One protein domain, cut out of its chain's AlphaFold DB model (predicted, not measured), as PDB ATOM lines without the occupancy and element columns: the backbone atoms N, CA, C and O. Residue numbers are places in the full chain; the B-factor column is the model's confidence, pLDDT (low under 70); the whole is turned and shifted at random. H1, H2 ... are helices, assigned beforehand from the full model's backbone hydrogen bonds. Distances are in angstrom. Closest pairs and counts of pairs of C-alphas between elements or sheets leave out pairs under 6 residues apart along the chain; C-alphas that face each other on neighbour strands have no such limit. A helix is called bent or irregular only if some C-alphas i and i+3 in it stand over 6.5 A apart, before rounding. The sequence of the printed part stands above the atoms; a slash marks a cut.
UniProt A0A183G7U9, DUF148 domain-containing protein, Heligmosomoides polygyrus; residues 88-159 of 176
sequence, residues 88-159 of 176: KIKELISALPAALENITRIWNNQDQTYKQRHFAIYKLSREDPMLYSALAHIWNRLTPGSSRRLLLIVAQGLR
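This is residues 88 to 159 of the 176 residues of the protein "DUF148 domain-containing protein" of Heligmosomoides polygyrus (UniProt A0A183G7U9). Two helical hairpins, H1 with H2 and H3 with H4, pack on each other, H3 crossing H1 and H4 crossing H2. Residues 141 to 146 stick out. The printed part has 72 residues, 60 of them in four named helices, H1 to H4 in order along the chain, with no named strand; its class is all helix, and it is compact, with a radius of gyration of the C-alphas of 11.6 A and spans of 35 by 24 by 23 A.

H1, residues 88 to 108, has a kink of 41 degrees near residue 95 and is irregular, C-alphas 94 and 97 being 7.0 A apart. Its residues 103 to 107 alone touch H2, residues 114 to 127, opposite ways at a shallow tilt of 16 degrees; the closest C-alphas, of Ile 106 and Arg 117, are 6.3 A apart. Its residues 92 to 100 alone touch H3, residues 129 to 142, at a steep tilt of 69.9 degrees, only just short of perpendicular; the closest C-alphas, of Leu 92 and Leu 131, are 6.0 A apart. H2 and H3 touch only at the corner. H4, residues 148 to 158, touches H3, opposite ways at 16 degrees, with closest C-alphas Ala 136 and Leu 151 at 5.5 A, and H2, at a steep 44 degrees, with Arg 126 and Gly 157 at 5.0 A. H1 and H4 are apart. Every O i to N i+4 pair is within hydrogen-bond range in H2, H3 and H4, and 15 of 17 in H1.

H1, 29.7 A long, begins at C-alpha 88 (16.914, 52.666, 23.051); H2 measures 20.4 A, H3 20.1 A, and H4 15.3 A, ending at C-alpha 158 (32.051, 54.933, 32.110).

The farthest C-alphas, of Lys 88 and Asp 111, are 35.7 A apart. The printed part has no cut, and its three links are tight. Model pLDDT is under 70 at residues 145 to 150 and 157 to 159.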
ATOM      1  N   LYS A  88      15.574  52.949  22.512       90.75
ATOM      2  CA  LYS A  88      16.914  52.666  23.051       90.75
ATOM      3  C   LYS A  88      16.981  51.345  23.816       90.75
ATOM      4  O   LYS A  88      17.977  50.634  23.728       90.75
ATOM      5  N   ILE A  89      15.936  51.006  24.573       89.12
ATOM      6  CA  ILE A  89      15.852  49.716  25.270       89.12
ATOM      7  C   ILE A  89      15.813  48.567  24.257       89.12
ATOM      8  O   ILE A  89      16.533  47.588  24.430       89.12
ATOM      9  N   LYS A  90      15.016  48.684  23.188       93.12
ATOM     10  CA  LYS A  90      14.955  47.667  22.125       93.12
ATOM     11  C   LYS A  90      16.300  47.500  21.421       93.12
ATOM     12  O   LYS A  90      16.743  46.369  21.244       93.12
ATOM     13  N   GLU A  91      16.960  48.606  21.082       93.81
ATOM     14  CA  GLU A  91      18.306  48.609  20.498       93.81
ATOM     15  C   GLU A  91      19.300  47.871  21.406       93.81
ATOM     16  O   GLU A  91      19.945  46.922  20.963       93.81
ATOM     17  N   LEU A  92      19.351  48.219  22.698       94.50
ATOM     18  CA  LEU A  92      20.200  47.535  23.677       94.50
ATOM     19  C   LEU A  92      19.911  46.034  23.746       94.50
ATOM     20  O   LEU A  92      20.837  45.234  23.654       94.50
ATOM     21  N   ILE A  93      18.640  45.646  23.894       94.12
ATOM     22  CA  ILE A  93      18.242  44.235  23.984       94.12
ATOM     23  C   ILE A  93      18.679  43.469  22.733       94.12
ATOM     24  O   ILE A  93      19.193  42.360  22.855       94.12
ATOM     25  N   SER A  94      18.527  44.068  21.550       97.31
ATOM     26  CA  SER A  94      18.941  43.451  20.288       97.31
ATOM     27  C   SER A  94      20.460  43.273  20.170       97.31
ATOM     28  O   SER A  94      20.916  42.312  19.556       97.31
ATOM     29  N   ALA A  95      21.245  44.149  20.805       96.69
ATOM     30  CA  ALA A  95      22.705  44.116  20.780       96.69
ATOM     31  C   ALA A  95      23.327  43.233  21.883       96.69
ATOM     32  O   ALA A  95      24.492  42.835  21.775       96.69
ATOM     33  N   LEU A  96      22.574  42.901  22.942       95.50
ATOM     34  CA  LEU A  96      23.067  42.110  24.077       95.50
ATOM     35  C   LEU A  96      23.653  40.739  23.688       95.50
ATOM     36  O   LEU A  96      24.719  40.415  24.216       95.50
ATOM     37  N   PRO A  97      23.044  39.939  22.786       96.50
ATOM     38  CA  PRO A  97      23.613  38.650  22.386       96.50
ATOM     39  C   PRO A  97      25.008  38.782  21.761       96.50
ATOM     40  O   PRO A  97      25.937  38.090  22.168       96.50
ATOM     41  N   ALA A  98      25.195  39.739  20.849       96.88
ATOM     42  CA  ALA A  98      26.494  39.979  20.221       96.88
ATOM     43  C   ALA A  98      27.543  40.478  21.234       96.88
ATOM     44  O   ALA A  98      28.706  40.068  21.201       96.88
ATOM     45  N   ALA A  99      27.144  41.336  22.180       94.88
ATOM     46  CA  ALA A  99      28.024  41.760  23.268       94.88
ATOM     47  C   ALA A  99      28.453  40.576  24.147       94.88
ATOM     48  O   ALA A  99      29.632  40.450  24.478       94.88
ATOM     49  N   LEU A 100      27.516  39.685  24.483       93.56
ATOM     50  CA  LEU A 100      27.777  38.461  25.238       93.56
ATOM     51  C   LEU A 100      28.800  37.567  24.523       93.56
ATOM     52  O   LEU A 100      29.760  37.114  25.154       93.56
ATOM     53  N   GLU A 101      28.650  37.360  23.216       95.44
ATOM     54  CA  GLU A 101      29.614  36.607  22.406       95.44
ATOM     55  C   GLU A 101      31.011  37.240  22.436       95.44
ATOM     56  O   GLU A 101      32.007  36.537  22.622       95.44
ATOM     57  N   ASN A 102      31.102  38.568  22.313       94.94
ATOM     58  CA  ASN A 102      32.380  39.278  22.336       94.94
ATOM     59  C   ASN A 102      33.120  39.111  23.669       94.94
ATOM     60  O   ASN A 102      34.319  38.819  23.662       94.94
ATOM     61  N   ILE A 103      32.435  39.250  24.813       90.19
ATOM     62  CA  ILE A 103      33.107  39.039  26.105       90.19
ATOM     63  C   ILE A 103      33.456  37.560  26.301       90.19
ATOM     64  O   ILE A 103      34.560  37.248  26.747       90.19
ATOM     65  N   THR A 104      32.570  36.641  25.910       90.56
ATOM     66  CA  THR A 104      32.827  35.193  25.992       90.56
ATOM     67  C   THR A 104      34.067  34.801  25.192       90.56
ATOM     68  O   THR A 104      34.923  34.078  25.700       90.56
ATOM     69  N   ARG A 105      34.245  35.359  23.989       94.75
ATOM     70  CA  ARG A 105      35.453  35.171  23.173       94.75
ATOM     71  C   ARG A 105      36.718  35.646  23.893       94.75
ATOM     72  O   ARG A 105      37.733  34.958  23.861       94.75
ATOM     73  N   ILE A 106      36.659  36.794  24.571       92.31
ATOM     74  CA  ILE A 106      37.783  37.333  25.353       92.31
ATOM     75  C   ILE A 106      38.094  36.462  26.582       92.31
ATOM     76  O   ILE A 106      39.261  36.251  26.911       92.31
ATOM     77  N   TRP A 107      37.080  35.938  27.274       86.06
ATOM     78  CA  TRP A 107      37.292  35.054  28.425       86.06
ATOM     79  C   TRP A 107      37.824  33.680  28.044       86.06
ATOM     80  O   TRP A 107      38.662  33.142  28.769       86.06
ATOM     81  N   ASN A 108      37.361  33.134  26.922       90.06
ATOM     82  CA  ASN A 108      37.761  31.810  26.462       90.06
ATOM     83  C   ASN A 108      39.132  31.815  25.776       90.06
ATOM     84  O   ASN A 108      39.742  30.754  25.665       90.06
ATOM     85  N   ASN A 109      39.650  32.982  25.375       94.06
ATOM     86  CA  ASN A 109      41.004  33.110  24.846       94.06
ATOM     87  C   ASN A 109      42.050  32.807  25.939       94.06
ATOM     88  O   ASN A 109      42.230  33.590  26.883       94.06
ATOM     89  N   GLN A 110      42.720  31.660  25.794       92.62
ATOM     90  CA  GLN A 110      43.763  31.174  26.705       92.62
ATOM     91  C   GLN A 110      45.150  31.755  26.398       92.62
ATOM     92  O   GLN A 110      46.016  31.735  27.267       92.62
ATOM     93  N   ASP A 111      45.345  32.344  25.218       96.12
ATOM     94  CA  ASP A 111      46.625  32.929  24.794       96.12
ATOM     95  C   ASP A 111      46.836  34.347  25.354       96.12
ATOM     96  O   ASP A 111      47.879  34.975  25.155       96.12
ATOM     97  N   GLN A 112      45.837  34.892  26.052       91.38
ATOM     98  CA  GLN A 112      45.888  36.222  26.648       91.38
ATOM     99  C   GLN A 112      46.275  36.182  28.124       91.38
ATOM    100  O   GLN A 112      45.688  35.480  28.945       91.38
ATOM    101  N   THR A 113      47.175  37.084  28.502       93.06
ATOM    102  CA  THR A 113      47.417  37.425  29.904       93.06
ATOM    103  C   THR A 113      46.197  38.106  30.525       93.06
ATOM    104  O   THR A 113      45.390  38.765  29.858       93.06
ATOM    105  N   TYR A 114      46.125  38.067  31.854       84.88
ATOM    106  CA  TYR A 114      45.093  38.777  32.605       84.88
ATOM    107  C   TYR A 114      45.014  40.284  32.260       84.88
ATOM    108  O   TYR A 114      43.920  40.844  32.150       84.88
ATOM    109  N   LYS A 115      46.163  40.947  32.043       89.06
ATOM    110  CA  LYS A 115      46.219  42.373  31.670       89.06
ATOM    111  C   LYS A 115      45.626  42.627  30.279       89.06
ATOM    112  O   LYS A 115      44.862  43.576  30.119       89.06
ATOM    113  N   GLN A 116      45.939  41.778  29.298       92.38
ATOM    114  CA  GLN A 116      45.399  41.887  27.936       92.38
ATOM    115  C   GLN A 116      43.882  41.690  27.927       92.38
ATOM    116  O   GLN A 116      43.162  42.501  27.346       92.38
ATOM    117  N   ARG A 117      43.391  40.687  28.661       90.00
ATOM    118  CA  ARG A 117      41.957  40.434  28.837       90.00
ATOM    119  C   ARG A 117      41.231  41.639  29.434       90.00
ATOM    120  O   ARG A 117      40.219  42.085  28.897       90.00
ATOM    121  N   HIS A 118      41.761  42.199  30.525       87.69
ATOM    122  CA  HIS A 118      41.195  43.398  31.148       87.69
ATOM    123  C   HIS A 118      41.134  44.568  30.161       87.69
ATOM    124  O   HIS A 118      40.123  45.260  30.087       87.69
ATOM    125  N   PHE A 119      42.207  44.800  29.401       90.69
ATOM    126  CA  PHE A 119      42.252  45.886  28.425       90.69
ATOM    127  C   PHE A 119      41.265  45.680  27.266       90.69
ATOM    128  O   PHE A 119      40.618  46.637  26.848       90.69
ATOM    129  N   ALA A 120      41.092  44.444  26.792       92.44
ATOM    130  CA  ALA A 120      40.129  44.115  25.743       92.44
ATOM    131  C   ALA A 120      38.682  44.402  26.184       92.44
ATOM    132  O   ALA A 120      37.948  45.089  25.479       92.44
ATOM    133  N   ILE A 121      38.299  43.964  27.389       89.88
ATOM    134  CA  ILE A 121      36.970  44.250  27.959       89.88
ATOM    135  C   ILE A 121      36.795  45.753  28.208       89.88
ATOM    136  O   ILE A 121      35.744  46.318  27.912       89.88
ATOM    137  N   TYR A 122      37.836  46.425  28.711       89.25
ATOM    138  CA  TYR A 122      37.816  47.874  28.890       89.25
ATOM    139  C   TYR A 122      37.559  48.597  27.561       89.25
ATOM    140  O   TYR A 122      36.708  49.481  27.516       89.25
ATOM    141  N   LYS A 123      38.227  48.201  26.471       92.44
ATOM    142  CA  LYS A 123      38.030  48.794  25.141       92.44
ATOM    143  C   LYS A 123      36.579  48.656  24.670       92.44
ATOM    144  O   LYS A 123      35.976  49.660  24.308       92.44
ATOM    145  N   LEU A 124      36.000  47.462  24.784       91.69
ATOM    146  CA  LEU A 124      34.591  47.223  24.461       91.69
ATOM    147  C   LEU A 124      33.650  48.131  25.272       91.69
ATOM    148  O   LEU A 124      32.778  48.796  24.718       91.69
ATOM    149  N   SER A 125      33.892  48.257  26.581       88.88
ATOM    150  CA  SER A 125      33.106  49.146  27.449       88.88
ATOM    151  C   SER A 125      33.270  50.640  27.145       88.88
ATOM    152  O   SER A 125      32.474  51.452  27.606       88.88
ATOM    153  N   ARG A 126      34.310  51.028  26.399       91.44
ATOM    154  CA  ARG A 126      34.507  52.404  25.922       91.44
ATOM    155  C   ARG A 126      33.794  52.665  24.602       91.44
ATOM    156  O   ARG A 126      33.433  53.812  24.362       91.44
ATOM    157  N   GLU A 127      33.644  51.640  23.770       91.81
ATOM    158  CA  GLU A 127      32.947  51.713  22.484       91.81
ATOM    159  C   GLU A 127      31.435  51.830  22.696       91.81
ATOM    160  O   GLU A 127      30.820  52.739  22.145       91.81
ATOM    161  N   ASP A 128      30.864  50.991  23.566       90.81
ATOM    162  CA  ASP A 128      29.451  51.081  23.951       90.81
ATOM    163  C   ASP A 128      29.260  50.929  25.472       90.81
ATOM    164  O   ASP A 128      28.975  49.843  25.994       90.81
ATOM    165  N   PRO A 129      29.415  52.026  26.229       90.44
ATOM    166  CA  PRO A 129      29.362  51.961  27.682       90.44
ATOM    167  C   PRO A 129      28.011  51.493  28.233       90.44
ATOM    168  O   PRO A 129      27.971  50.869  29.292       90.44
ATOM    169  N   MET A 130      26.904  51.774  27.538       89.94
ATOM    170  CA  MET A 130      25.565  51.423  28.018       89.94
ATOM    171  C   MET A 130      25.284  49.932  27.815       89.94
ATOM    172  O   MET A 130      24.801  49.276  28.741       89.94
ATOM    173  N   LEU A 131      25.666  49.382  26.660       93.06
ATOM    174  CA  LEU A 131      25.534  47.959  26.347       93.06
ATOM    175  C   LEU A 131      26.345  47.079  27.301       93.06
ATOM    176  O   LEU A 131      25.808  46.154  27.916       93.06
ATOM    177  N   TYR A 132      27.628  47.397  27.484       90.75
ATOM    178  CA  TYR A 132      28.498  46.615  28.362       90.75
ATOM    179  C   TYR A 132      28.158  46.803  29.847       90.75
ATOM    180  O   TYR A 132      28.354  45.877  30.634       90.75
ATOM    181  N   SER A 133      27.584  47.950  30.234       89.00
ATOM    182  CA  SER A 133      27.015  48.149  31.576       89.00
ATOM    183  C   SER A 133      25.800  47.254  31.813       89.00
ATOM    184  O   SER A 133      25.759  46.525  32.805       89.00
ATOM    185  N   ALA A 134      24.843  47.232  30.879       91.00
ATOM    186  CA  ALA A 134      23.667  46.370  30.968       91.00
ATOM    187  C   ALA A 134      24.059  44.885  31.077       91.00
ATOM    188  O   ALA A 134      23.582  44.180  31.969       91.00
ATOM    189  N   LEU A 135      24.994  44.432  30.239       90.56
ATOM    190  CA  LEU A 135      25.504  43.062  30.283       90.56
ATOM    191  C   LEU A 135      26.200  42.743  31.617       90.56
ATOM    192  O   LEU A 135      25.944  41.695  32.211       90.56
ATOM    193  N   ALA A 136      27.027  43.654  32.138       86.56
ATOM    194  CA  ALA A 136      27.681  43.465  33.431       86.56
ATOM    195  C   ALA A 136      26.678  43.402  34.598       86.56
ATOM    196  O   ALA A 136      26.870  42.619  35.534       86.56
ATOM    197  N   HIS A 137      25.587  44.173  34.536       87.38
ATOM    198  CA  HIS A 137      24.492  44.102  35.506       87.38
ATOM    199  C   HIS A 137      23.767  42.751  35.474       87.38
ATOM    200  O   HIS A 137      23.542  42.171  36.541       87.38
ATOM    201  N   ILE A 138      23.442  42.230  34.285       89.06
ATOM    202  CA  ILE A 138      22.848  40.891  34.119       89.06
ATOM    203  C   ILE A 138      23.773  39.837  34.731       89.06
ATOM    204  O   ILE A 138      23.350  39.042  35.571       89.06
ATOM    205  N   TRP A 139      25.059  39.884  34.382       84.81
ATOM    206  CA  TRP A 139      26.046  38.913  34.844       84.81
ATOM    207  C   TRP A 139      26.206  38.914  36.368       84.81
ATOM    208  O   TRP A 139      26.176  37.858  37.000       84.81
ATOM    209  N   ASN A 140      26.311  40.097  36.980       84.19
ATOM    210  CA  ASN A 140      26.428  40.231  38.432       84.19
ATOM    211  C   ASN A 140      25.188  39.737  39.180       84.19
ATOM    212  O   ASN A 140      25.314  39.232  40.292       84.19
ATOM    213  N   ARG A 141      24.001  39.873  38.579       86.94
ATOM    214  CA  ARG A 141      22.769  39.348  39.167       86.94
ATOM    215  C   ARG A 141      22.711  37.819  39.120       86.94
ATOM    216  O   ARG A 141      22.182  37.226  40.051       86.94
ATOM    217  N   LEU A 142      23.260  37.202  38.074       84.69
ATOM    218  CA  LEU A 142      23.287  35.745  37.907       84.69
ATOM    219  C   LEU A 142      24.430  35.068  38.672       84.69
ATOM    220  O   LEU A 142      24.267  33.956  39.160       84.69
ATOM    221  N   THR A 143      25.586  35.726  38.796       79.44
ATOM    222  CA  THR A 143      26.762  35.194  39.506       79.44
ATOM    223  C   THR A 143      27.382  36.267  40.414       79.44
ATOM    224  O   THR A 143      28.353  36.948  40.045       79.44
ATOM    225  N   PRO A 144      26.815  36.459  41.618       72.62
ATOM    226  CA  PRO A 144      27.338  37.407  42.593       72.62
ATOM    227  C   PRO A 144      28.778  37.050  42.996       72.62
ATOM    228  O   PRO A 144      29.117  35.885  43.177       72.62
ATOM    229  N   GLY A 145      29.652  38.050  43.134       67.06
ATOM    230  CA  GLY A 145      31.048  37.857  43.560       67.06
ATOM    231  C   GLY A 145      32.035  37.653  42.405       67.06
ATOM    232  O   GLY A 145      32.944  38.469  42.245       67.06
ATOM    233  N   SER A 146      31.817  36.656  41.542       63.50
ATOM    234  CA  SER A 146      32.682  36.362  40.376       63.50
ATOM    235  C   SER A 146      32.718  37.507  39.351       63.50
ATOM    236  O   SER A 146      33.711  37.726  38.657       63.50
ATOM    237  N   SER A 147      31.643  38.291  39.310       64.38
ATOM    238  CA  SER A 147      31.383  39.340  38.311       64.38
ATOM    239  C   SER A 147      31.795  40.737  38.749       64.38
ATOM    240  O   SER A 147      31.753  41.680  37.955       64.38
ATOM    241  N   ARG A 148      32.223  40.894  40.010       66.44
ATOM    242  CA  ARG A 148      32.626  42.196  40.565       66.44
ATOM    243  C   ARG A 148      33.759  42.813  39.745       66.44
ATOM    244  O   ARG A 148      33.823  44.025  39.579       66.44
ATOM    245  N   ARG A 149      34.614  41.966  39.164       69.94
ATOM    246  CA  ARG A 149      35.719  42.370  38.290       69.94
ATOM    247  C   ARG A 149      35.239  42.942  36.955       69.94
ATOM    248  O   ARG A 149      35.750  43.975  36.544       69.94
ATOM    249  N   LEU A 150      34.239  42.326  36.321       69.94
ATOM    250  CA  LEU A 150      33.637  42.829  35.082       69.94
ATOM    251  C   LEU A 150      32.965  44.187  35.314       69.94
ATOM    252  O   LEU A 150      33.223  45.129  34.570       69.94
ATOM    253  N   LEU A 151      32.184  44.310  36.393       71.00
ATOM    254  CA  LEU A 151      31.562  45.577  36.785       71.00
ATOM    255  C   LEU A 151      32.593  46.685  37.008       71.00
ATOM    256  O   LEU A 151      32.384  47.806  36.560       71.00
ATOM    257  N   LEU A 152      33.719  46.385  37.664       74.00
ATOM    258  CA  LEU A 152      34.781  47.368  37.882       74.00
ATOM    259  C   LEU A 152      35.444  47.810  36.572       74.00
ATOM    260  O   LEU A 152      35.689  49.002  36.400       74.00
ATOM    261  N   ILE A 153      35.704  46.880  35.648       75.81
ATOM    262  CA  ILE A 153      36.287  47.193  34.333       75.81
ATOM    263  C   ILE A 153      35.343  48.097  33.533       75.81
ATOM    264  O   ILE A 153      35.757  49.138  33.027       75.81
ATOM    265  N   VAL A 154      34.060  47.735  33.473       75.38
ATOM    266  CA  VAL A 154      33.043  48.506  32.748       75.38
ATOM    267  C   VAL A 154      32.803  49.871  33.406       75.38
ATOM    268  O   VAL A 154      32.725  50.889  32.718       75.38
ATOM    269  N   ALA A 155      32.787  49.939  34.740       73.75
ATOM    270  CA  ALA A 155      32.662  51.195  35.478       73.75
ATOM    271  C   ALA A 155      33.843  52.148  35.239       73.75
ATOM    272  O   ALA A 155      33.659  53.364  35.240       73.75
ATOM    273  N   GLN A 156      35.055  51.631  35.012       72.94
ATOM    274  CA  GLN A 156      36.191  52.455  34.584       72.94
ATOM    275  C   GLN A 156      35.983  53.014  33.170       72.94
ATOM    276  O   GLN A 156      36.359  54.158  32.917       72.94
ATOM    277  N   GLY A 157      35.352  52.247  32.275       63.41
ATOM    278  CA  GLY A 157      34.966  52.696  30.937       63.41
ATOM    279  C   GLY A 157      33.999  53.885  30.955       63.41
ATOM    280  O   GLY A 157      34.177  54.831  30.185       63.41
ATOM    281  N   LEU A 158      33.056  53.882  31.902       64.62
ATOM    282  CA  LEU A 158      32.051  54.933  32.110       64.62
ATOM    283  C   LEU A 158      32.611  56.244  32.689       64.62
ATOM    284  O   LEU A 158      31.950  57.279  32.605       64.62
ATOM    285  N   ARG A 159      33.814  56.241  33.279       65.94
ATOM    286  CA  ARG A 159      34.387  57.466  33.857       65.94
ATOM    287  C   ARG A 159      34.825  58.431  32.741       65.94
ATOM    288  O   ARG A 159      35.628  58.052  31.878       65.94
TER     289      ARG A 159